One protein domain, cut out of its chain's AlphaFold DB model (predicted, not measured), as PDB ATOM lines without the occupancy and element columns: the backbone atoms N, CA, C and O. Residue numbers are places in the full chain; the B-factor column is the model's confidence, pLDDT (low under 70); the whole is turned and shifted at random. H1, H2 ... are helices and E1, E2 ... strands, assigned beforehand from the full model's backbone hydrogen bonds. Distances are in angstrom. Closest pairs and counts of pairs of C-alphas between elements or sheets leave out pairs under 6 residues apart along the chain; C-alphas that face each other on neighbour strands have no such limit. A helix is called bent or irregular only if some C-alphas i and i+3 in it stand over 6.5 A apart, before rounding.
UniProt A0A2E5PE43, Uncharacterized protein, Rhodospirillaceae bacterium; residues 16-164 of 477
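This is residues 16 to 164 of the 477 residues of an uncharacterized protein of Rhodospirillaceae bacterium (UniProt A0A2E5PE43). The body is mostly helical and is built round H2, which runs through its middle: H5 crosses H2 on one side, the helical hairpin of H6 and H7 covers another, and a small sheet of three strands, E1 to E3, lies over a third. H3 and H4 pack by the end of H2 at residue 46, and H1 lies on the outside, on H5. The printed part has 149 residues with seven named helices and three named strands, in the order H1, H2, H3, H4, E1, E2, E3, H5, H6, H7; the sheet runs E1, E2, E3 and is antiparallel throughout. The whole is compact, with a radius of gyration of the C-alphas of 14.6 A, and spans 46 by 31 by 26 A.

H1 holds residues 16 to 26, beginning at C-alpha 16 at (-3.667, -52.198, 10.681), and is 15.2 A long. H2, residues 31 to 46, is 23.0 A long from C-alpha 31 at (-20.088, -46.870, 19.697). H3 is the five residues 53 to 57, and H4, residues 64 to 78, is 21.4 A long. The strands follow: E1, residues 85 to 87, E2, residues 91 to 96, 16.4 A long, and E3, residues 99 to 104, 16.8 A long. H5, residues 105 to 122, is 25.5 A long and only just irregular, with C-alphas 106 and 109 7.0 A apart. H6, residues 124 to 135, is 15.8 A long. H7, residues 141 to 162, is the longest helix, 31.3 A, and ends at C-alpha 162 at (-16.194, -63.070, 25.963).

H5 is the hub, touching H1, H2, H4 and H7. H1 touches residues 109 to 114 of H5 at a steep tilt of 52 degrees, the same way, the closest C-alphas being those of Val 17 and Ile 110, 5.5 A apart. H1 and H6 are apart. H2 and H5 are about perpendicular at 81 degrees and touch, closest at the C-alphas of Leu 37 and Leu 111, 5.4 A. H2 touches H7 at a steep tilt of 54 degrees, opposite ways, closest at the C-alphas of Leu 35 and Ala 148, 5.0 A. H6 and H7, a helical hairpin, touch at a shallow tilt of 19 degrees, closest at the C-alphas of Met 134 and Phe 143, 5.8 A. H3 and H4 only just touch, with 3 pairs of C-alphas within 8 A, closest at Leu 55 and Leu 70, 7.1 A. H4 and H5 touch about perpendicular at 89 degrees, with the C-alphas of Ser 64 and Tyr 105 closest, 4.9 A apart. E1, E2 and E3 form a meander, each strand the antiparallel neighbour of the one before. In the hairpin E1 and E2, N 86 and O 93 are 2.9 A apart, within hydrogen-bond range; in the hairpin E2 and E3, N 94 and O 101 are 2.8 A apart. H2 is on the sheet at a height over the sheet of 8.8 A and runs across the strands, at 84 degrees to E3 on the local plane. The sheet with H2 and H4 makes two layers, helices on one face of a sheet. Every O i to N i+4 pair is within hydrogen-bond range in H1, H2, H3, H4, H6 and H7; in H5 it is 12 of 14.

The C-alphas farthest apart are those of Ala 77 and Arg 164, 47.1 A. The printed part has no cut, and no link is long. The mean pLDDT of the printed part is 80.2; residues under 70 include 16 to 20, 22 to 29 and 159 to 164.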
ATOM      1  N   GLY A  16      -3.358 -53.467  10.013       56.34
ATOM      2  CA  GLY A  16      -3.667 -52.198  10.681       56.34
ATOM      3  C   GLY A  16      -5.155 -52.043  11.007       56.34
ATOM      4  O   GLY A  16      -5.496 -51.735  12.143       56.34
ATOM      5  N   VAL A  17      -6.040 -52.350  10.050       69.25
ATOM      6  CA  VAL A  17      -7.501 -52.290  10.249       69.25
ATOM      7  C   VAL A  17      -7.955 -53.284  11.319       69.25
ATOM      8  O   VAL A  17      -8.733 -52.925  12.202       69.25
ATOM      9  N   SER A  18      -7.430 -54.510  11.276       67.12
ATOM     10  CA  SER A  18      -7.747 -55.550  12.260       67.12
ATOM     11  C   SER A  18      -7.299 -55.157  13.670       67.12
ATOM     12  O   SER A  18      -8.062 -55.305  14.623       67.12
ATOM     13  N   ARG A  19      -6.093 -54.587  13.808       60.69
ATOM     14  CA  ARG A  19      -5.559 -54.093  15.084       60.69
ATOM     15  C   ARG A  19      -6.378 -52.928  15.641       60.69
ATOM     16  O   ARG A  19      -6.703 -52.924  16.825       60.69
ATOM     17  N   ASP A  20      -6.731 -51.957  14.803       54.47
ATOM     18  CA  ASP A  20      -7.500 -50.781  15.225       54.47
ATOM     19  C   ASP A  20      -8.923 -51.160  15.658       54.47
ATOM     20  O   ASP A  20      -9.455 -50.610  16.630       54.47
ATOM     21  N   LEU A  21      -9.530 -52.137  14.979       71.88
ATOM     22  CA  LEU A  21     -10.825 -52.682  15.364       71.88
ATOM     23  C   LEU A  21     -10.736 -53.489  16.660       71.88
ATOM     24  O   LEU A  21     -11.541 -53.256  17.557       71.88
ATOM     25  N   ALA A  22      -9.742 -54.372  16.796       63.78
ATOM     26  CA  ALA A  22      -9.508 -55.119  18.031       63.78
ATOM     27  C   ALA A  22      -9.320 -54.169  19.220       63.78
ATOM     28  O   ALA A  22      -9.988 -54.323  20.236       63.78
ATOM     29  N   LYS A  23      -8.510 -53.115  19.064       56.12
ATOM     30  CA  LYS A  23      -8.353 -52.060  20.073       56.12
ATOM     31  C   LYS A  23      -9.688 -51.393  20.409       56.12
ATOM     32  O   LYS A  23     -10.013 -51.244  21.579       56.12
ATOM     33  N   SER A  24     -10.482 -51.022  19.405       53.03
ATOM     34  CA  SER A  24     -11.777 -50.357  19.620       53.03
ATOM     35  C   SER A  24     -12.807 -51.261  20.314       53.03
ATOM     36  O   SER A  24     -13.605 -50.786  21.119       53.03
ATOM     37  N   VAL A  25     -12.783 -52.563  20.016       65.94
ATOM     38  CA  VAL A  25     -13.655 -53.592  20.601       65.94
ATOM     39  C   VAL A  25     -13.245 -53.898  22.040       65.94
ATOM     40  O   VAL A  25     -14.079 -53.794  22.939       65.94
ATOM     41  N   THR A  26     -11.961 -54.176  22.277       56.25
ATOM     42  CA  THR A  26     -11.405 -54.439  23.611       56.25
ATOM     43  C   THR A  26     -11.543 -53.230  24.531       56.25
ATOM     44  O   THR A  26     -11.871 -53.397  25.700       56.25
ATOM     45  N   CYS A  27     -11.362 -52.012  24.008       47.88
ATOM     46  CA  CYS A  27     -11.547 -50.777  24.772       47.88
ATOM     47  C   CYS A  27     -13.019 -50.313  24.852       47.88
ATOM     48  O   CYS A  27     -13.293 -49.255  25.412       47.88
ATOM     49  N   ARG A  28     -13.986 -51.047  24.283       55.34
ATOM     50  CA  ARG A  28     -15.412 -50.657  24.206       55.34
ATOM     51  C   ARG A  28     -15.677 -49.238  23.659       55.34
ATOM     52  O   ARG A  28     -16.728 -48.651  23.905       55.34
ATOM     53  N   THR A  29     -14.772 -48.699  22.843       57.62
ATOM     54  CA  THR A  29     -14.886 -47.369  22.207       57.62
ATOM     55  C   THR A  29     -15.554 -47.419  20.825       57.62
ATOM     56  O   THR A  29     -15.549 -46.448  20.064       57.62
ATOM     57  N   TYR A  30     -16.191 -48.544  20.493       70.38
ATOM     58  CA  TYR A  30     -16.778 -48.825  19.183       70.38
ATOM     59  C   TYR A  30     -18.127 -48.144  18.911       70.38
ATOM     60  O   TYR A  30     -18.596 -48.194  17.778       70.38
ATOM     61  N   ALA A  31     -18.763 -47.482  19.884       61.62
ATOM     62  CA  ALA A  31     -20.088 -46.870  19.697       61.62
ATOM     63  C   ALA A  31     -20.128 -45.875  18.516       61.62
ATOM     64  O   ALA A  31     -21.061 -45.873  17.710       61.62
ATOM     65  N   SER A  32     -19.068 -45.075  18.359       67.56
ATOM     66  CA  SER A  32     -18.937 -44.143  17.230       67.56
ATOM     67  C   SER A  32     -18.733 -44.853  15.883       67.56
ATOM     68  O   SER A  32     -19.171 -44.342  14.850       67.56
ATOM     69  N   LEU A  33     -18.098 -46.032  15.884       74.00
ATOM     70  CA  LEU A  33     -17.914 -46.869  14.699       74.00
ATOM     71  C   LEU A  33     -19.228 -47.546  14.304       74.00
ATOM     72  O   LEU A  33     -19.577 -47.534  13.130       74.00
ATOM     73  N   VAL A  34     -20.002 -48.055  15.266       77.88
ATOM     74  CA  VAL A  34     -21.326 -48.648  15.010       77.88
ATOM     75  C   VAL A  34     -22.285 -47.608  14.420       77.88
ATOM     76  O   VAL A  34     -23.020 -47.903  13.476       77.88
ATOM     77  N   LEU A  35     -22.245 -46.364  14.910       78.00
ATOM     78  CA  LEU A  35     -23.029 -45.271  14.334       78.00
ATOM     79  C   LEU A  35     -22.627 -44.984  12.879       78.00
ATOM     80  O   LEU A  35     -23.486 -44.936  11.999       78.00
ATOM     81  N   GLN A  36     -21.326 -44.836  12.612       84.50
ATOM     82  CA  GLN A  36     -20.804 -44.645  11.254       84.50
ATOM     83  C   GLN A  36     -21.147 -45.818  10.328       84.50
ATOM     84  O   GLN A  36     -21.457 -45.598   9.158       84.50
ATOM     85  N   LEU A  37     -21.146 -47.048  10.846       92.88
ATOM     86  CA  LEU A  37     -21.535 -48.241  10.106       92.88
ATOM     87  C   LEU A  37     -23.008 -48.178   9.690       92.88
ATOM     88  O   LEU A  37     -23.319 -48.448   8.535       92.88
ATOM     89  N   CYS A  38     -23.910 -47.750  10.576       90.50
ATOM     90  CA  CYS A  38     -25.325 -47.577  10.230       90.50
ATOM     91  C   CYS A  38     -25.518 -46.541   9.108       90.50
ATOM     92  O   CYS A  38     -26.317 -46.750   8.194       90.50
ATOM     93  N   HIS A  39     -24.752 -45.445   9.138       89.88
ATOM     94  CA  HIS A  39     -24.731 -44.476   8.039       89.88
ATOM     95  C   HIS A  39     -24.191 -45.095   6.742       89.88
ATOM     96  O   HIS A  39     -24.778 -44.883   5.683       89.88
ATOM     97  N   LEU A  40     -23.128 -45.904   6.809       94.31
ATOM     98  CA  LEU A  40     -22.574 -46.594   5.643       94.31
ATOM     99  C   LEU A  40     -23.552 -47.615   5.047       94.31
ATOM    100  O   LEU A  40     -23.684 -47.668   3.832       94.31
ATOM    101  N   VAL A  41     -24.290 -48.365   5.868       94.50
ATOM    102  CA  VAL A  41     -25.353 -49.275   5.404       94.50
ATOM    103  C   VAL A  41     -26.468 -48.501   4.697       94.50
ATOM    104  O   VAL A  41     -26.932 -48.911   3.638       94.50
ATOM    105  N   ASN A  42     -26.871 -47.346   5.237       92.69
ATOM    106  CA  ASN A  42     -27.864 -46.482   4.595       92.69
ATOM    107  C   ASN A  42     -27.375 -45.970   3.227       92.69
ATOM    108  O   ASN A  42     -28.141 -45.966   2.265       92.69
ATOM    109  N   ILE A  43     -26.097 -45.589   3.128       92.31
ATOM    110  CA  ILE A  43     -25.449 -45.213   1.863       92.31
ATOM    111  C   ILE A  43     -25.422 -46.404   0.893       92.31
ATOM    112  O   ILE A  43     -25.772 -46.247  -0.274       92.31
ATOM    113  N   ALA A  44     -25.039 -47.589   1.371       91.69
ATOM    114  CA  ALA A  44     -24.929 -48.809   0.576       91.69
ATOM    115  C   ALA A  44     -26.267 -49.209  -0.052       91.69
ATOM    116  O   ALA A  44     -26.325 -49.502  -1.242       91.69
ATOM    117  N   ASP A  45     -27.343 -49.166   0.735       91.25
ATOM    118  CA  ASP A  45     -28.697 -49.469   0.279       91.25
ATOM    119  C   ASP A  45     -29.258 -48.399  -0.679       91.25
ATOM    120  O   ASP A  45     -30.027 -48.705  -1.595       91.25
ATOM    121  N   ALA A  46     -28.864 -47.134  -0.499       90.75
ATOM    122  CA  ALA A  46     -29.225 -46.060  -1.419       90.75
ATOM    123  C   ALA A  46     -28.472 -46.159  -2.759       90.75
ATOM    124  O   ALA A  46     -28.996 -45.710  -3.783       90.75
ATOM    125  N   ALA A  47     -27.268 -46.737  -2.765       87.81
ATOM    126  CA  ALA A  47     -26.425 -46.904  -3.944       87.81
ATOM    127  C   ALA A  47     -26.768 -48.198  -4.715       87.81
ATOM    128  O   ALA A  47     -26.106 -49.226  -4.564       87.81
ATOM    129  N   GLY A  48     -27.774 -48.118  -5.595       77.88
ATOM    130  CA  GLY A  48     -28.136 -49.174  -6.558       77.88
ATOM    131  C   GLY A  48     -29.003 -50.328  -6.020       77.88
ATOM    132  O   GLY A  48     -29.326 -50.358  -4.850       77.88
ATOM    133  N   ASN A  49     -29.367 -51.274  -6.906       71.69
ATOM    134  CA  ASN A  49     -30.192 -52.506  -6.773       71.69
ATOM    135  C   ASN A  49     -30.020 -53.494  -5.587       71.69
ATOM    136  O   ASN A  49     -30.973 -54.144  -5.156       71.69
ATOM    137  N   GLU A  50     -28.785 -53.703  -5.144       73.69
ATOM    138  CA  GLU A  50     -28.301 -55.071  -4.848       73.69
ATOM    139  C   GLU A  50     -28.256 -55.426  -3.360       73.69
ATOM    140  O   GLU A  50     -27.726 -56.466  -2.987       73.69
ATOM    141  N   GLY A  51     -28.798 -54.556  -2.512       79.56
ATOM    142  CA  GLY A  51     -28.661 -54.679  -1.066       79.56
ATOM    143  C   GLY A  51     -27.369 -54.045  -0.553       79.56
ATOM    144  O   GLY A  51     -26.449 -53.689  -1.307       79.56
ATOM    145  N   TRP A  52     -27.336 -53.838   0.760       88.25
ATOM    146  CA  TRP A  52     -26.214 -53.197   1.436       88.25
ATOM    147  C   TRP A  52     -25.018 -54.147   1.541       88.25
ATOM    148  O   TRP A  52     -23.878 -53.697   1.464       88.25
ATOM    149  N   GLU A  53     -25.277 -55.449   1.651       87.12
ATOM    150  CA  GLU A  53     -24.327 -56.550   1.813       87.12
ATOM    151  C   GLU A  53     -23.294 -56.551   0.696       87.12
ATOM    152  O   GLU A  53     -22.096 -56.695   0.923       87.12
ATOM    153  N   VAL A  54     -23.757 -56.318  -0.528       84.38
ATOM    154  CA  VAL A  54     -22.901 -56.359  -1.705       84.38
ATOM    155  C   VAL A  54     -21.838 -55.252  -1.628       84.38
ATOM    156  O   VAL A  54     -20.708 -55.495  -2.028       84.38
ATOM    157  N   LEU A  55     -22.087 -54.099  -0.987       88.00
ATOM    158  CA  LEU A  55     -21.021 -53.108  -0.755       88.00
ATOM    159  C   LEU A  55     -19.878 -53.665   0.115       88.00
ATOM    160  O   LEU A  55     -18.720 -53.310  -0.090       88.00
ATOM    161  N   PHE A  56     -20.199 -54.510   1.092       86.19
ATOM    162  CA  PHE A  56     -19.238 -55.036   2.060       86.19
ATOM    163  C   PHE A  56     -18.527 -56.301   1.577       86.19
ATOM    164  O   PHE A  56     -17.379 -56.510   1.960       86.19
ATOM    165  N   PHE A  57     -19.185 -57.121   0.749       79.69
ATOM    166  CA  PHE A  57     -18.722 -58.483   0.448       79.69
ATOM    167  C   PHE A  57     -18.464 -58.775  -1.035       79.69
ATOM    168  O   PHE A  57     -17.960 -59.847  -1.347       79.69
ATOM    169  N   SER A  58     -18.797 -57.864  -1.959       71.19
ATOM    170  CA  SER A  58     -18.526 -58.075  -3.397       71.19
ATOM    171  C   SER A  58     -17.197 -57.496  -3.883       71.19
ATOM    172  O   SER A  58     -16.785 -57.763  -5.010       71.19
ATOM    173  N   GLY A  59     -16.526 -56.701  -3.048       64.12
ATOM    174  CA  GLY A  59     -15.181 -56.211  -3.326       64.12
ATOM    175  C   GLY A  59     -14.115 -57.237  -2.944       64.12
ATOM    176  O   GLY A  59     -14.341 -58.088  -2.087       64.12
ATOM    177  N   GLY A  60     -12.933 -57.114  -3.554       71.94
ATOM    178  CA  GLY A  60     -11.716 -57.762  -3.060       71.94
ATOM    179  C   GLY A  60     -11.258 -57.142  -1.733       71.94
ATOM    180  O   GLY A  60     -12.058 -56.811  -0.856       71.94
ATOM    181  N   ARG A  61      -9.958 -56.894  -1.579       82.19
ATOM    182  CA  ARG A  61      -9.402 -56.240  -0.383       82.19
ATOM    183  C   ARG A  61     -10.135 -54.937  -0.005       82.19
ATOM    184  O   ARG A  61     -10.273 -54.011  -0.814       82.19
ATOM    185  N   ALA A  62     -10.546 -54.827   1.259       84.88
ATOM    186  CA  ALA A  62     -11.278 -53.690   1.813       84.88
ATOM    187  C   ALA A  62     -10.351 -52.479   2.007       84.88
ATOM    188  O   ALA A  62      -9.717 -52.295   3.049       84.88
ATOM    189  N   THR A  63     -10.270 -51.621   0.989       84.31
ATOM    190  CA  THR A  63      -9.495 -50.373   1.018       84.31
ATOM    191  C   THR A  63     -10.377 -49.164   0.728       84.31
ATOM    192  O   THR A  63     -11.430 -49.281   0.102       84.31
ATOM    193  N   SER A  64      -9.931 -47.973   1.137       84.44
ATOM    194  CA  SER A  64     -10.614 -46.708   0.829       84.44
ATOM    195  C   SER A  64     -10.869 -46.537  -0.673       84.44
ATOM    196  O   SER A  64     -11.912 -46.018  -1.067       84.44
ATOM    197  N   GLN A  65      -9.919 -46.979  -1.507       84.81
ATOM    198  CA  GLN A  65     -10.026 -46.908  -2.961       84.81
ATOM    199  C   GLN A  65     -11.059 -47.906  -3.491       84.81
ATOM    200  O   GLN A  65     -11.880 -47.521  -4.316       84.81
ATOM    201  N   THR A  66     -11.076 -49.137  -2.971       88.62
ATOM    202  CA  THR A  66     -12.065 -50.164  -3.337       88.62
ATOM    203  C   THR A  66     -13.488 -49.666  -3.086       88.62
ATOM    204  O   THR A  66     -14.315 -49.691  -3.993       88.62
ATOM    205  N   PHE A  67     -13.765 -49.121  -1.894       90.44
ATOM    206  CA  PHE A  67     -15.088 -48.568  -1.580       90.44
ATOM    207  C   PHE A  67     -15.453 -47.376  -2.466       90.44
ATOM    208  O   PHE A  67     -16.603 -47.249  -2.888       90.44
ATOM    209  N   ARG A  68     -14.488 -46.503  -2.775       90.44
ATOM    210  CA  ARG A  68     -14.716 -45.366  -3.672       90.44
ATOM    211  C   ARG A  68     -15.081 -45.822  -5.085       90.44
ATOM    212  O   ARG A  68     -16.028 -45.279  -5.650       90.44
ATOM    213  N   SER A  69     -14.360 -46.800  -5.635       90.00
ATOM    214  CA  SER A  69     -14.649 -47.372  -6.954       90.00
ATOM    215  C   SER A  69     -16.011 -48.060  -6.975       90.00
ATOM    216  O   SER A  69     -16.846 -47.706  -7.799       90.00
ATOM    217  N   LEU A  70     -16.283 -48.945  -6.010       89.19
ATOM    218  CA  LEU A  70     -17.519 -49.729  -5.954       89.19
ATOM    219  C   LEU A  70     -18.769 -48.843  -5.844       89.19
ATOM    220  O   LEU A  70     -19.765 -49.059  -6.532       89.19
ATOM    221  N   ILE A  71     -18.719 -47.795  -5.012       90.81
ATOM    222  CA  ILE A  71     -19.823 -46.831  -4.917       90.81
ATOM    223  C   ILE A  71     -19.944 -46.025  -6.215       90.81
ATOM    224  O   ILE A  71     -21.054 -45.822  -6.702       90.81
ATOM    225  N   GLY A  72     -18.824 -45.590  -6.801       90.00
ATOM    226  CA  GLY A  72     -18.817 -44.880  -8.080       90.00
ATOM    227  C   GLY A  72     -19.473 -45.683  -9.204       90.00
ATOM    228  O   GLY A  72     -20.355 -45.168  -9.887       90.00
ATOM    229  N   GLU A  73     -19.106 -46.956  -9.348       89.38
ATOM    230  CA  GLU A  73     -19.665 -47.879 -10.342       89.38
ATOM    231  C   GLU A  73     -21.174 -48.068 -10.164       89.38
ATOM    232  O   GLU A  73     -21.938 -47.937 -11.122       89.38
ATOM    233  N   ARG A  74     -21.632 -48.276  -8.923       89.44
ATOM    234  CA  ARG A  74     -23.064 -48.386  -8.603       89.44
ATOM    235  C   ARG A  74     -23.846 -47.133  -8.976       89.44
ATOM    236  O   ARG A  74     -24.953 -47.227  -9.514       89.44
ATOM    237  N   LEU A  75     -23.274 -45.960  -8.712       89.12
ATOM    238  CA  LEU A  75     -23.899 -44.683  -9.041       89.12
ATOM    239  C   LEU A  75     -23.923 -44.420 -10.547       89.12
ATOM    240  O   LEU A  75     -24.939 -43.940 -11.039       89.12
ATOM    241  N   ILE A  76     -22.868 -44.778 -11.283       87.69
ATOM    242  CA  ILE A  76     -22.856 -44.700 -12.753       87.69
ATOM    243  C   ILE A  76     -23.934 -45.617 -13.340       87.69
ATOM    244  O   ILE A  76     -24.652 -45.221 -14.255       87.69
ATOM    245  N   ALA A  77     -24.078 -46.828 -12.799       85.44
ATOM    246  CA  ALA A  77     -25.012 -47.812 -13.325       85.44
ATOM    247  C   ALA A  77     -26.487 -47.463 -13.062       85.44
ATOM    248  O   ALA A  77     -27.345 -47.744 -13.900       85.44
ATOM    249  N   ARG A  78     -26.818 -46.933 -11.876       82.69
ATOM    250  CA  ARG A  78     -28.220 -46.816 -11.419       82.69
ATOM    251  C   ARG A  78     -28.550 -45.538 -10.641       82.69
ATOM    252  O   ARG A  78     -29.727 -45.302 -10.380       82.69
ATOM    253  N   GLY A  79     -27.560 -44.729 -10.276       87.50
ATOM    254  CA  GLY A  79     -27.741 -43.551  -9.430       87.50
ATOM    255  C   GLY A  79     -28.205 -43.877  -8.004       87.50
ATOM    256  O   GLY A  79     -28.185 -45.024  -7.551       87.50
ATOM    257  N   TRP A  80     -28.622 -42.838  -7.280       91.12
ATOM    258  CA  TRP A  80     -29.205 -42.975  -5.947       91.12
ATOM    259  C   TRP A  80     -30.671 -43.410  -6.031       91.12
ATOM    260  O   TRP A  80     -31.464 -42.779  -6.726       91.12
ATOM    261  N   ARG A  81     -31.072 -44.425  -5.255       88.88
ATOM    262  CA  ARG A  81     -32.488 -44.831  -5.141       88.88
ATOM    263  C   ARG A  81     -33.356 -43.802  -4.410       88.88
ATOM    264  O   ARG A  81     -34.576 -43.817  -4.538       88.88
ATOM    265  N   ARG A  82     -32.735 -42.949  -3.596       87.56
ATOM    266  CA  ARG A  82     -33.388 -41.920  -2.777       87.56
ATOM    267  C   ARG A  82     -32.491 -40.691  -2.634       87.56
ATOM    268  O   ARG A  82     -31.272 -40.806  -2.711       87.56
ATOM    269  N   ALA A  83     -33.100 -39.525  -2.428       86.25
ATOM    270  CA  ALA A  83     -32.387 -38.259  -2.248       86.25
ATOM    271  C   ALA A  83     -31.645 -38.184  -0.896       86.25
ATOM    272  O   ALA A  83     -31.853 -39.021  -0.018       86.25
ATOM    273  N   GLY A  84     -30.806 -37.153  -0.734       89.75
ATOM    274  CA  GLY A  84     -30.106 -36.863   0.524       89.75
ATOM    275  C   GLY A  84     -28.665 -37.373   0.595       89.75
ATOM    276  O   GLY A  84     -28.127 -37.472   1.690       89.75
ATOM    277  N   PHE A  85     -28.032 -37.693  -0.537       93.44
ATOM    278  CA  PHE A  85     -26.652 -38.181  -0.583       93.44
ATOM    279  C   PHE A  85     -25.800 -37.357  -1.545       93.44
ATOM    280  O   PHE A  85     -26.164 -37.169  -2.706       93.44
ATOM    281  N   THR A  86     -24.630 -36.933  -1.074       93.44
ATOM    282  CA  THR A  86     -23.665 -36.159  -1.859       93.44
ATOM    283  C   THR A  86     -22.298 -36.826  -1.802       93.44
ATOM    284  O   THR A  86     -21.713 -37.004  -0.729       93.44
ATOM    285  N   VAL A  87     -21.767 -37.185  -2.971       92.31
ATOM    286  CA  VAL A  87     -20.401 -37.707  -3.101       92.31
ATOM    287  C   VAL A  87     -19.417 -36.544  -3.045       92.31
ATOM    288  O   VAL A  87     -19.543 -35.575  -3.788       92.31
ATOM    289  N   THR A  88     -18.407 -36.654  -2.187       90.81
ATOM    290  CA  THR A  88     -17.307 -35.686  -2.089       90.81
ATOM    291  C   THR A  88     -15.969 -36.367  -2.364       90.81
ATOM    292  O   THR A  88     -15.878 -37.591  -2.473       90.81
ATOM    293  N   THR A  89     -14.890 -35.586  -2.421       81.69
ATOM    294  CA  THR A  89     -13.527 -36.123  -2.552       81.69
ATOM    295  C   THR A  89     -13.063 -36.909  -1.322       81.69
ATOM    296  O   THR A  89     -12.208 -37.782  -1.454       81.69
ATOM    297  N   LYS A  90     -13.622 -36.628  -0.134       78.12
ATOM    298  CA  LYS A  90     -13.200 -37.219   1.152       78.12
ATOM    299  C   LYS A  90     -14.112 -38.348   1.646       78.12
ATOM    300  O   LYS A  90     -13.710 -39.120   2.513       78.12
ATOM    301  N   GLY A  91     -15.331 -38.449   1.127       89.44
ATOM    302  CA  GLY A  91     -16.335 -39.412   1.578       89.44
ATOM    303  C   GLY A  91     -17.725 -39.075   1.060       89.44
ATOM    304  O   GLY A  91     -17.867 -38.329   0.090       89.44
ATOM    305  N   ILE A  92     -18.748 -39.577   1.741       91.38
ATOM    306  CA  ILE A  92     -20.149 -39.367   1.358       91.38
ATOM    307  C   ILE A  92     -20.865 -38.644   2.487       91.38
ATOM    308  O   ILE A  92     -20.785 -39.059   3.644       91.38
ATOM    309  N   ILE A  93     -21.536 -37.550   2.138       89.88
ATOM    310  CA  ILE A  93     -22.377 -36.780   3.051       89.88
ATOM    311  C   ILE A  93     -23.810 -37.270   2.883       89.88
ATOM    312  O   ILE A  93     -24.308 -37.347   1.762       89.88
ATOM    313  N   THR A  94     -24.449 -37.612   3.998       89.62
ATOM    314  CA  THR A  94     -25.887 -37.866   4.064       89.62
ATOM    315  C   THR A  94     -26.572 -36.688   4.746       89.62
ATOM    316  O   THR A  94     -26.201 -36.331   5.867       89.62
ATOM    317  N   THR A  95     -27.565 -36.110   4.080       90.38
ATOM    318  CA  THR A  95     -28.385 -35.003   4.575       90.38
ATOM    319  C   THR A  95     -29.739 -35.547   5.021       90.38
ATOM    320  O   THR A  95     -30.467 -36.165   4.241       90.38
ATOM    321  N   TYR A  96     -30.063 -35.324   6.290       84.38
ATOM    322  CA  TYR A  96     -31.335 -35.657   6.925       84.38
ATOM    323  C   TYR A  96     -32.145 -34.380   7.179       84.38
ATOM    324  O   TYR A  96     -31.607 -33.274   7.146       84.38
ATOM    325  N   GLU A  97     -33.431 -34.531   7.502       77.88
ATOM    326  CA  GLU A  97     -34.293 -33.412   7.926       77.88
ATOM    327  C   GLU A  97     -33.737 -32.676   9.166       77.88
ATOM    328  O   GLU A  97     -33.974 -31.486   9.345       77.88
ATOM    329  N   ASP A  98     -32.983 -33.384  10.011       69.25
ATOM    330  CA  ASP A  98     -32.445 -32.940  11.299       69.25
ATOM    331  C   ASP A  98     -30.904 -32.814  11.322       69.25
ATOM    332  O   ASP A  98     -30.285 -32.796  12.389       69.25
ATOM    333  N   GLY A  99     -30.265 -32.711  10.150       75.44
ATOM    334  CA  GLY A  99     -28.843 -32.373  10.006       75.44
ATOM    335  C   GLY A  99     -28.063 -33.313   9.091       75.44
ATOM    336  O   GLY A  99     -28.625 -34.165   8.413       75.44
ATOM    337  N   GLU A 100     -26.737 -33.182   9.083       83.06
ATOM    338  CA  GLU A 100     -25.867 -33.931   8.165       83.06
ATOM    339  C   GLU A 100     -24.934 -34.905   8.893       83.06
ATOM    340  O   GLU A 100     -24.705 -34.806  10.107       83.06
ATOM    341  N   PHE A 101     -24.419 -35.884   8.149       82.25
ATOM    342  CA  PHE A 101     -23.380 -36.804   8.603       82.25
ATOM    343  C   PHE A 101     -22.469 -37.209   7.443       82.25
ATOM    344  O   PHE A 101     -22.955 -37.595   6.381       82.25
ATOM    345  N   GLN A 102     -21.151 -37.173   7.646       83.62
ATOM    346  CA  GLN A 102     -20.176 -37.606   6.646       83.62
ATOM    347  C   GLN A 102     -19.537 -38.936   7.049       83.62
ATOM    348  O   GLN A 102     -18.993 -39.052   8.144       83.62
ATOM    349  N   VAL A 103     -19.526 -39.906   6.132       85.75
ATOM    350  CA  VAL A 103     -18.710 -41.126   6.244       85.75
ATOM    351  C   VAL A 103     -17.468 -40.966   5.356       85.75
ATOM    352  O   VAL A 103     -17.599 -40.983   4.127       85.75
ATOM    353  N   PRO A 104     -16.260 -40.781   5.928       82.94
ATOM    354  CA  PRO A 104     -15.027 -40.679   5.151       82.94
ATOM    355  C   PRO A 104     -14.653 -42.009   4.488       82.94
ATOM    356  O   PRO A 104     -14.770 -43.060   5.119       82.94
ATOM    357  N   TYR A 105     -14.097 -41.975   3.272       80.62
ATOM    358  CA  TYR A 105     -13.603 -43.194   2.603       80.62
ATOM    359  C   TYR A 105     -12.528 -43.910   3.428       80.62
ATOM    360  O   TYR A 105     -12.510 -45.134   3.487       80.62
ATOM    361  N   SER A 106     -11.684 -43.150   4.136       80.88
ATOM    362  CA  SER A 106     -10.649 -43.687   5.031       80.88
ATOM    363  C   SER A 106     -11.196 -44.501   6.204       80.88
ATOM    364  O   SER A 106     -10.465 -45.300   6.780       80.88
ATOM    365  N   ARG A 107     -12.472 -44.318   6.570       82.19
ATOM    366  CA  ARG A 107     -13.131 -45.071   7.646       82.19
ATOM    367  C   ARG A 107     -13.831 -46.331   7.142       82.19
ATOM    368  O   ARG A 107     -14.035 -47.245   7.927       82.19
ATOM    369  N   MET A 108     -14.166 -46.432   5.858       90.62
ATOM    370  CA  MET A 108     -14.952 -47.558   5.334       90.62
ATOM    371  C   MET A 108     -14.299 -48.942   5.542       90.62
ATOM    372  O   MET A 108     -15.032 -49.857   5.910       90.62
ATOM    373  N   PRO A 109     -12.961 -49.118   5.449       87.12
ATOM    374  CA  PRO A 109     -12.317 -50.400   5.760       87.12
ATOM    375  C   PRO A 109     -12.573 -50.913   7.184       87.12
ATOM    376  O   PRO A 109     -12.929 -52.075   7.362       87.12
ATOM    377  N   ILE A 110     -12.442 -50.053   8.204       81.75
ATOM    378  CA  ILE A 110     -12.687 -50.453   9.601       81.75
ATOM    379  C   ILE A 110     -14.179 -50.666   9.883       81.75
ATOM    380  O   ILE A 110     -14.530 -51.521  10.690       81.75
ATOM    381  N   LEU A 111     -15.066 -49.946   9.186       90.25
ATOM    382  CA  LEU A 111     -16.512 -50.173   9.273       90.25
ATOM    383  C   LEU A 111     -16.908 -51.516   8.652       90.25
ATOM    384  O   LEU A 111     -17.748 -52.216   9.207       90.25
ATOM    385  N   ALA A 112     -16.279 -51.904   7.543       90.94
ATOM    386  CA  ALA A 112     -16.496 -53.204   6.925       90.94
ATOM    387  C   ALA A 112     -15.970 -54.354   7.789       90.94
ATOM    388  O   ALA A 112     -16.671 -55.346   7.969       90.94
ATOM    389  N   ALA A 113     -14.800 -54.181   8.405       87.31
ATOM    390  CA  ALA A 113     -14.286 -55.132   9.385       87.31
ATOM    391  C   ALA A 113     -15.221 -55.252  10.605       87.31
ATOM    392  O   ALA A 113     -15.482 -56.354  11.085       87.31
ATOM    393  N   LEU A 114     -15.792 -54.135  11.079       89.62
ATOM    394  CA  LEU A 114     -16.786 -54.150  12.153       89.62
ATOM    395  C   LEU A 114     -18.056 -54.895  11.731       89.62
ATOM    396  O   LEU A 114     -18.544 -55.713  12.501       89.62
ATOM    397  N   MET A 115     -18.573 -54.656  10.521       92.56
ATOM    398  CA  MET A 115     -19.720 -55.401   9.988       92.56
ATOM    399  C   MET A 115     -19.431 -56.901   9.944       92.56
ATOM    400  O   MET A 115     -20.234 -57.688  10.434       92.56
ATOM    401  N   TYR A 116     -18.265 -57.288   9.426       89.06
ATOM    402  CA  TYR A 116     -17.828 -58.679   9.386       89.06
ATOM    403  C   TYR A 116     -17.819 -59.303  10.791       89.06
ATOM    404  O   TYR A 116     -18.444 -60.334  11.015       89.06
ATOM    405  N   LEU A 117     -17.202 -58.635  11.776       85.69
ATOM    406  CA  LEU A 117     -17.234 -59.078  13.173       85.69
ATOM    407  C   LEU A 117     -18.666 -59.229  13.698       85.69
ATOM    408  O   LEU A 117     -18.969 -60.209  14.370       85.69
ATOM    409  N   MET A 118     -19.547 -58.267  13.423       85.19
ATOM    410  CA  MET A 118     -20.935 -58.324  13.877       85.19
ATOM    411  C   MET A 118     -21.691 -59.509  13.268       85.19
ATOM    412  O   MET A 118     -22.473 -60.143  13.970       85.19
ATOM    413  N   LEU A 119     -21.440 -59.841  12.003       84.31
ATOM    414  CA  LEU A 119     -22.045 -61.006  11.361       84.31
ATOM    415  C   LEU A 119     -21.549 -62.323  11.962       84.31
ATOM    416  O   LEU A 119     -22.371 -63.193  12.228       84.31
ATOM    417  N   GLU A 120     -20.249 -62.440  12.234       81.44
ATOM    418  CA  GLU A 120     -19.653 -63.630  12.865       81.44
ATOM    419  C   GLU A 120     -20.125 -63.832  14.311       81.44
ATOM    420  O   GLU A 120     -20.282 -64.957  14.775       81.44
ATOM    421  N   THR A 121     -20.349 -62.739  15.044       77.88
ATOM    422  CA  THR A 121     -20.607 -62.798  16.494       77.88
ATOM    423  C   THR A 121     -22.086 -62.740  16.860       77.88
ATOM    424  O   THR A 121     -22.537 -63.490  17.722       77.88
ATOM    425  N   VAL A 122     -22.856 -61.854  16.225       79.31
ATOM    426  CA  VAL A 122     -24.296 -61.667  16.486       79.31
ATOM    427  C   VAL A 122     -25.146 -62.517  15.535       79.31
ATOM    428  O   VAL A 122     -26.261 -62.903  15.884       79.31
ATOM    429  N   GLY A 123     -24.622 -62.839  14.352       78.19
ATOM    430  CA  GLY A 123     -25.310 -63.626  13.332       78.19
ATOM    431  C   GLY A 123     -26.079 -62.776  12.316       78.19
ATOM    432  O   GLY A 123     -26.726 -61.780  12.650       78.19
ATOM    433  N   PHE A 124     -26.054 -63.210  11.053       81.62
ATOM    434  CA  PHE A 124     -26.642 -62.486   9.918       81.62
ATOM    435  C   PHE A 124     -28.133 -62.164  10.083       81.62
ATOM    436  O   PHE A 124     -28.538 -61.027   9.868       81.62
ATOM    437  N   VAL A 125     -28.948 -63.135  10.508       82.31
ATOM    438  CA  VAL A 125     -30.414 -62.981  10.607       82.31
ATOM    439  C   VAL A 125     -30.813 -61.862  11.575       82.31
ATOM    440  O   VAL A 125     -31.724 -61.082  11.298       82.31
ATOM    441  N   GLU A 126     -30.130 -61.766  12.716       84.94
ATOM    442  CA  GLU A 126     -30.419 -60.748  13.727       84.94
ATOM    443  C   GLU A 126     -29.945 -59.362  13.259       84.94
ATOM    444  O   GLU A 126     -30.663 -58.371  13.425       84.94
ATOM    445  N   ILE A 127     -28.773 -59.292  12.617       89.38
ATOM    446  CA  ILE A 127     -28.231 -58.054  12.045       89.38
ATOM    447  C   ILE A 127     -29.131 -57.522  10.926       89.38
ATOM    448  O   ILE A 127     -29.528 -56.355  10.981       89.38
ATOM    449  N   ASP A 128     -29.521 -58.362   9.963       88.12
ATOM    450  CA  ASP A 128     -30.419 -57.966   8.877       88.12
ATOM    451  C   ASP A 128     -31.763 -57.470   9.422       88.12
ATOM    452  O   ASP A 128     -32.224 -56.393   9.053       88.12
ATOM    453  N   LYS A 129     -32.359 -58.159  10.401       89.81
ATOM    454  CA  LYS A 129     -33.607 -57.707  11.037       89.81
ATOM    455  C   LYS A 129     -33.482 -56.307  11.654       89.81
ATOM    456  O   LYS A 129     -34.410 -55.496  11.550       89.81
ATOM    457  N   ILE A 130     -32.364 -56.017  12.321       90.19
ATOM    458  CA  ILE A 130     -32.101 -54.709  12.938       90.19
ATOM    459  C   ILE A 130     -31.908 -53.632  11.856       90.19
ATOM    460  O   ILE A 130     -32.530 -52.565  11.935       90.19
ATOM    461  N   LEU A 131     -31.111 -53.915  10.824       92.12
ATOM    462  CA  LEU A 131     -30.824 -52.987   9.726       92.12
ATOM    463  C   LEU A 131     -32.048 -52.752   8.830       92.12
ATOM    464  O   LEU A 131     -32.383 -51.607   8.540       92.12
ATOM    465  N   SER A 132     -32.796 -53.790   8.478       89.62
ATOM    466  CA  SER A 132     -34.032 -53.704   7.693       89.62
ATOM    467  C   SER A 132     -35.076 -52.793   8.348       89.62
ATOM    468  O   SER A 132     -35.779 -52.042   7.669       89.62
ATOM    469  N   ASN A 133     -35.164 -52.774   9.682       86.94
ATOM    470  CA  ASN A 133     -36.045 -51.835  10.386       86.94
ATOM    471  C   ASN A 133     -35.584 -50.374  10.273       86.94
ATOM    472  O   ASN A 133     -36.426 -49.476  10.197       86.94
ATOM    473  N   MET A 134     -34.271 -50.134  10.226       90.25
ATOM    474  CA  MET A 134     -33.694 -48.818   9.940       90.25
ATOM    475  C   MET A 134     -34.014 -48.372   8.511       90.25
ATOM    476  O   MET A 134     -34.460 -47.246   8.297       90.25
ATOM    477  N   LEU A 135     -33.825 -49.271   7.542       89.44
ATOM    478  CA  LEU A 135     -33.981 -48.993   6.113       89.44
ATOM    479  C   LEU A 135     -35.439 -48.733   5.698       89.44
ATOM    480  O   LEU A 135     -35.668 -48.111   4.666       89.44
ATOM    481  N   LYS A 136     -36.428 -49.094   6.531       87.50
ATOM    482  CA  LYS A 136     -37.832 -48.652   6.380       87.50
ATOM    483  C   LYS A 136     -38.031 -47.152   6.625       87.50
ATOM    484  O   LYS A 136     -39.009 -46.588   6.148       87.50
ATOM    485  N   ASN A 137     -37.138 -46.503   7.378       84.31
ATOM    486  CA  ASN A 137     -37.194 -45.069   7.689       84.31
ATOM    487  C   ASN A 137     -35.821 -44.396   7.461       84.31
ATOM    488  O   ASN A 137     -35.260 -43.803   8.388       84.31
ATOM    489  N   PRO A 138     -35.261 -44.459   6.238       79.81
ATOM    490  CA  PRO A 138     -33.848 -44.164   5.988       79.81
ATOM    491  C   PRO A 138     -33.515 -42.662   5.986       79.81
ATOM    492  O   PRO A 138     -32.342 -42.297   6.040       79.81
ATOM    493  N   ALA A 139     -34.534 -41.794   5.943       78.44
ATOM    494  CA  ALA A 139     -34.405 -40.335   5.887       78.44
ATOM    495  C   ALA A 139     -34.369 -39.646   7.267       78.44
ATOM    496  O   ALA A 139     -34.250 -38.426   7.342       78.44
ATOM    497  N   ARG A 140     -34.466 -40.399   8.372       79.38
ATOM    498  CA  ARG A 140     -34.533 -39.842   9.733       79.38
ATOM    499  C   ARG A 140     -33.333 -40.272  10.572       79.38
ATOM    500  O   ARG A 140     -33.242 -41.439  10.968       79.38
ATOM    501  N   LYS A 141     -32.464 -39.325  10.943       73.56
ATOM    502  CA  LYS A 141     -31.245 -39.585  11.734       73.56
ATOM    503  C   LYS A 141     -31.541 -40.258  13.078       73.56
ATOM    504  O   LYS A 141     -30.794 -41.134  13.508       73.56
ATOM    505  N   LYS A 142     -32.685 -39.946  13.698       74.94
ATOM    506  CA  LYS A 142     -33.177 -40.625  14.913       74.94
ATOM    507  C   LYS A 142     -33.247 -42.154  14.779       74.94
ATOM    508  O   LYS A 142     -32.927 -42.858  15.736       74.94
ATOM    509  N   PHE A 143     -33.661 -42.680  13.623       79.00
ATOM    510  CA  PHE A 143     -33.733 -44.131  13.406       79.00
ATOM    511  C   PHE A 143     -32.343 -44.742  13.226       79.00
ATOM    512  O   PHE A 143     -32.106 -45.818  13.764       79.00
ATOM    513  N   ILE A 144     -31.407 -44.025  12.594       79.38
ATOM    514  CA  ILE A 144     -29.997 -44.433  12.511       79.38
ATOM    515  C   ILE A 144     -29.393 -44.574  13.916       79.38
ATOM    516  O   ILE A 144     -28.818 -45.609  14.243       79.38
ATOM    517  N   GLY A 145     -29.587 -43.571  14.780       71.19
ATOM    518  CA  GLY A 145     -29.091 -43.603  16.160       71.19
ATOM    519  C   GLY A 145     -29.720 -44.718  17.004       71.19
ATOM    520  O   GLY A 145     -29.022 -45.405  17.747       71.19
ATOM    521  N   LYS A 146     -31.032 -44.960  16.854       75.25
ATOM    522  CA  LYS A 146     -31.715 -46.068  17.541       75.25
ATOM    523  C   LYS A 146     -31.145 -47.425  17.120       75.25
ATOM    524  O   LYS A 146     -30.889 -48.262  17.982       75.25
ATOM    525  N   THR A 147     -30.911 -47.621  15.825       83.50
ATOM    526  CA  THR A 147     -30.297 -48.838  15.283       83.50
ATOM    527  C   THR A 147     -28.869 -49.013  15.783       83.50
ATOM    528  O   THR A 147     -28.522 -50.099  16.240       83.50
ATOM    529  N   ALA A 148     -28.068 -47.945  15.798       75.81
ATOM    530  CA  ALA A 148     -26.707 -47.985  16.323       75.81
ATOM    531  C   ALA A 148     -26.664 -48.403  17.802       75.81
ATOM    532  O   ALA A 148     -25.813 -49.201  18.192       75.81
ATOM    533  N   ASN A 149     -27.615 -47.932  18.615       68.44
ATOM    534  CA  ASN A 149     -27.742 -48.352  20.011       68.44
ATOM    535  C   ASN A 149     -28.123 -49.833  20.132       68.44
ATOM    536  O   ASN A 149     -27.527 -50.548  20.934       68.44
ATOM    537  N   SER A 150     -29.071 -50.319  19.322       76.94
ATOM    538  CA  SER A 150     -29.450 -51.740  19.309       76.94
ATOM    539  C   SER A 150     -28.290 -52.648  18.890       76.94
ATOM    540  O   SER A 150     -28.044 -53.659  19.541       76.94
ATOM    541  N   LEU A 151     -27.541 -52.270  17.852       80.00
ATOM    542  CA  LEU A 151     -26.347 -52.988  17.405       80.00
ATOM    543  C   LEU A 151     -25.231 -52.962  18.460       80.00
ATOM    544  O   LEU A 151     -24.618 -53.991  18.736       80.00
ATOM    545  N   SER A 152     -25.012 -51.810  19.099       76.12
ATOM    546  CA  SER A 152     -24.024 -51.669  20.175       76.12
ATOM    547  C   SER A 152     -24.371 -52.527  21.388       76.12
ATOM    548  O   SER A 152     -23.464 -53.103  21.979       76.12
ATOM    549  N   ALA A 153     -25.658 -52.648  21.731       73.44
ATOM    550  CA  ALA A 153     -26.131 -53.517  22.807       73.44
ATOM    551  C   ALA A 153     -25.883 -54.999  22.487       73.44
ATOM    552  O   ALA A 153     -25.323 -55.703  23.315       73.44
ATOM    553  N   ARG A 154     -26.185 -55.458  21.264       81.06
ATOM    554  CA  ARG A 154     -25.901 -56.847  20.848       81.06
ATOM    555  C   ARG A 154     -24.414 -57.182  20.889       81.06
ATOM    556  O   ARG A 154     -24.035 -58.235  21.393       81.06
ATOM    557  N   LEU A 155     -23.575 -56.271  20.399       75.56
ATOM    558  CA  LEU A 155     -22.130 -56.433  20.496       75.56
ATOM    559  C   LEU A 155     -21.676 -56.405  21.963       75.56
ATOM    560  O   LEU A 155     -20.855 -57.218  22.356       75.56
ATOM    561  N   TYR A 156     -22.242 -55.527  22.795       67.81
ATOM    562  CA  TYR A 156     -21.940 -55.469  24.226       67.81
ATOM    563  C   TYR A 156     -22.306 -56.766  24.958       67.81
ATOM    564  O   TYR A 156     -21.502 -57.225  25.763       67.81
ATOM    565  N   ASP A 157     -23.468 -57.358  24.669       72.62
ATOM    566  CA  ASP A 157     -23.920 -58.630  25.247       72.62
ATOM    567  C   ASP A 157     -22.949 -59.761  24.885       72.62
ATOM    568  O   ASP A 157     -22.481 -60.491  25.760       72.62
ATOM    569  N   TYR A 158     -22.568 -59.849  23.606       71.69
ATOM    570  CA  TYR A 158     -21.572 -60.810  23.135       71.69
ATOM    571  C   TYR A 158     -20.221 -60.608  23.835       71.69
ATOM    572  O   TYR A 158     -19.648 -61.548  24.385       71.69
ATOM    573  N   LEU A 159     -19.727 -59.369  23.879       64.31
ATOM    574  CA  LEU A 159     -18.478 -59.034  24.558       64.31
ATOM    575  C   LEU A 159     -18.579 -59.201  26.077       64.31
ATOM    576  O   LEU A 159     -17.564 -59.405  26.716       64.31
ATOM    577  N   GLY A 160     -19.756 -59.134  26.692       51.25
ATOM    578  CA  GLY A 160     -19.932 -59.411  28.120       51.25
ATOM    579  C   GLY A 160     -19.659 -60.873  28.477       51.25
ATOM    580  O   GLY A 160     -19.161 -61.149  29.563       51.25
ATOM    581  N   ALA A 161     -19.936 -61.793  27.552       54.66
ATOM    582  CA  ALA A 161     -19.647 -63.215  27.712       54.66
ATOM    583  C   ALA A 161     -18.199 -63.595  27.334       54.66
ATOM    584  O   ALA A 161     -17.724 -64.649  27.746       54.66
ATOM    585  N   HIS A 162     -17.498 -62.745  26.569       53.09
ATOM    586  CA  HIS A 162     -16.194 -63.070  25.963       53.09
ATOM    587  C   HIS A 162     -15.053 -62.094  26.316       53.09
ATOM    588  O   HIS A 162     -13.889 -62.391  26.060       53.09
ATOM    589  N   LEU A 163     -15.360 -60.936  26.903       50.66
ATOM    590  CA  LEU A 163     -14.418 -59.956  27.448       50.66
ATOM    591  C   LEU A 163     -14.719 -59.707  28.927       50.66
ATOM    592  O   LEU A 163     -15.858 -59.791  29.384       50.66
ATOM    593  N   ARG A 164     -13.676 -59.325  29.665       49.41
ATOM    594  CA  ARG A 164     -13.770 -58.976  31.083       49.41
ATOM    595  C   ARG A 164     -14.749 -57.801  31.349       49.41
ATOM    596  O   ARG A 164     -14.975 -56.969  30.458       49.41
TER     597      ARG A 164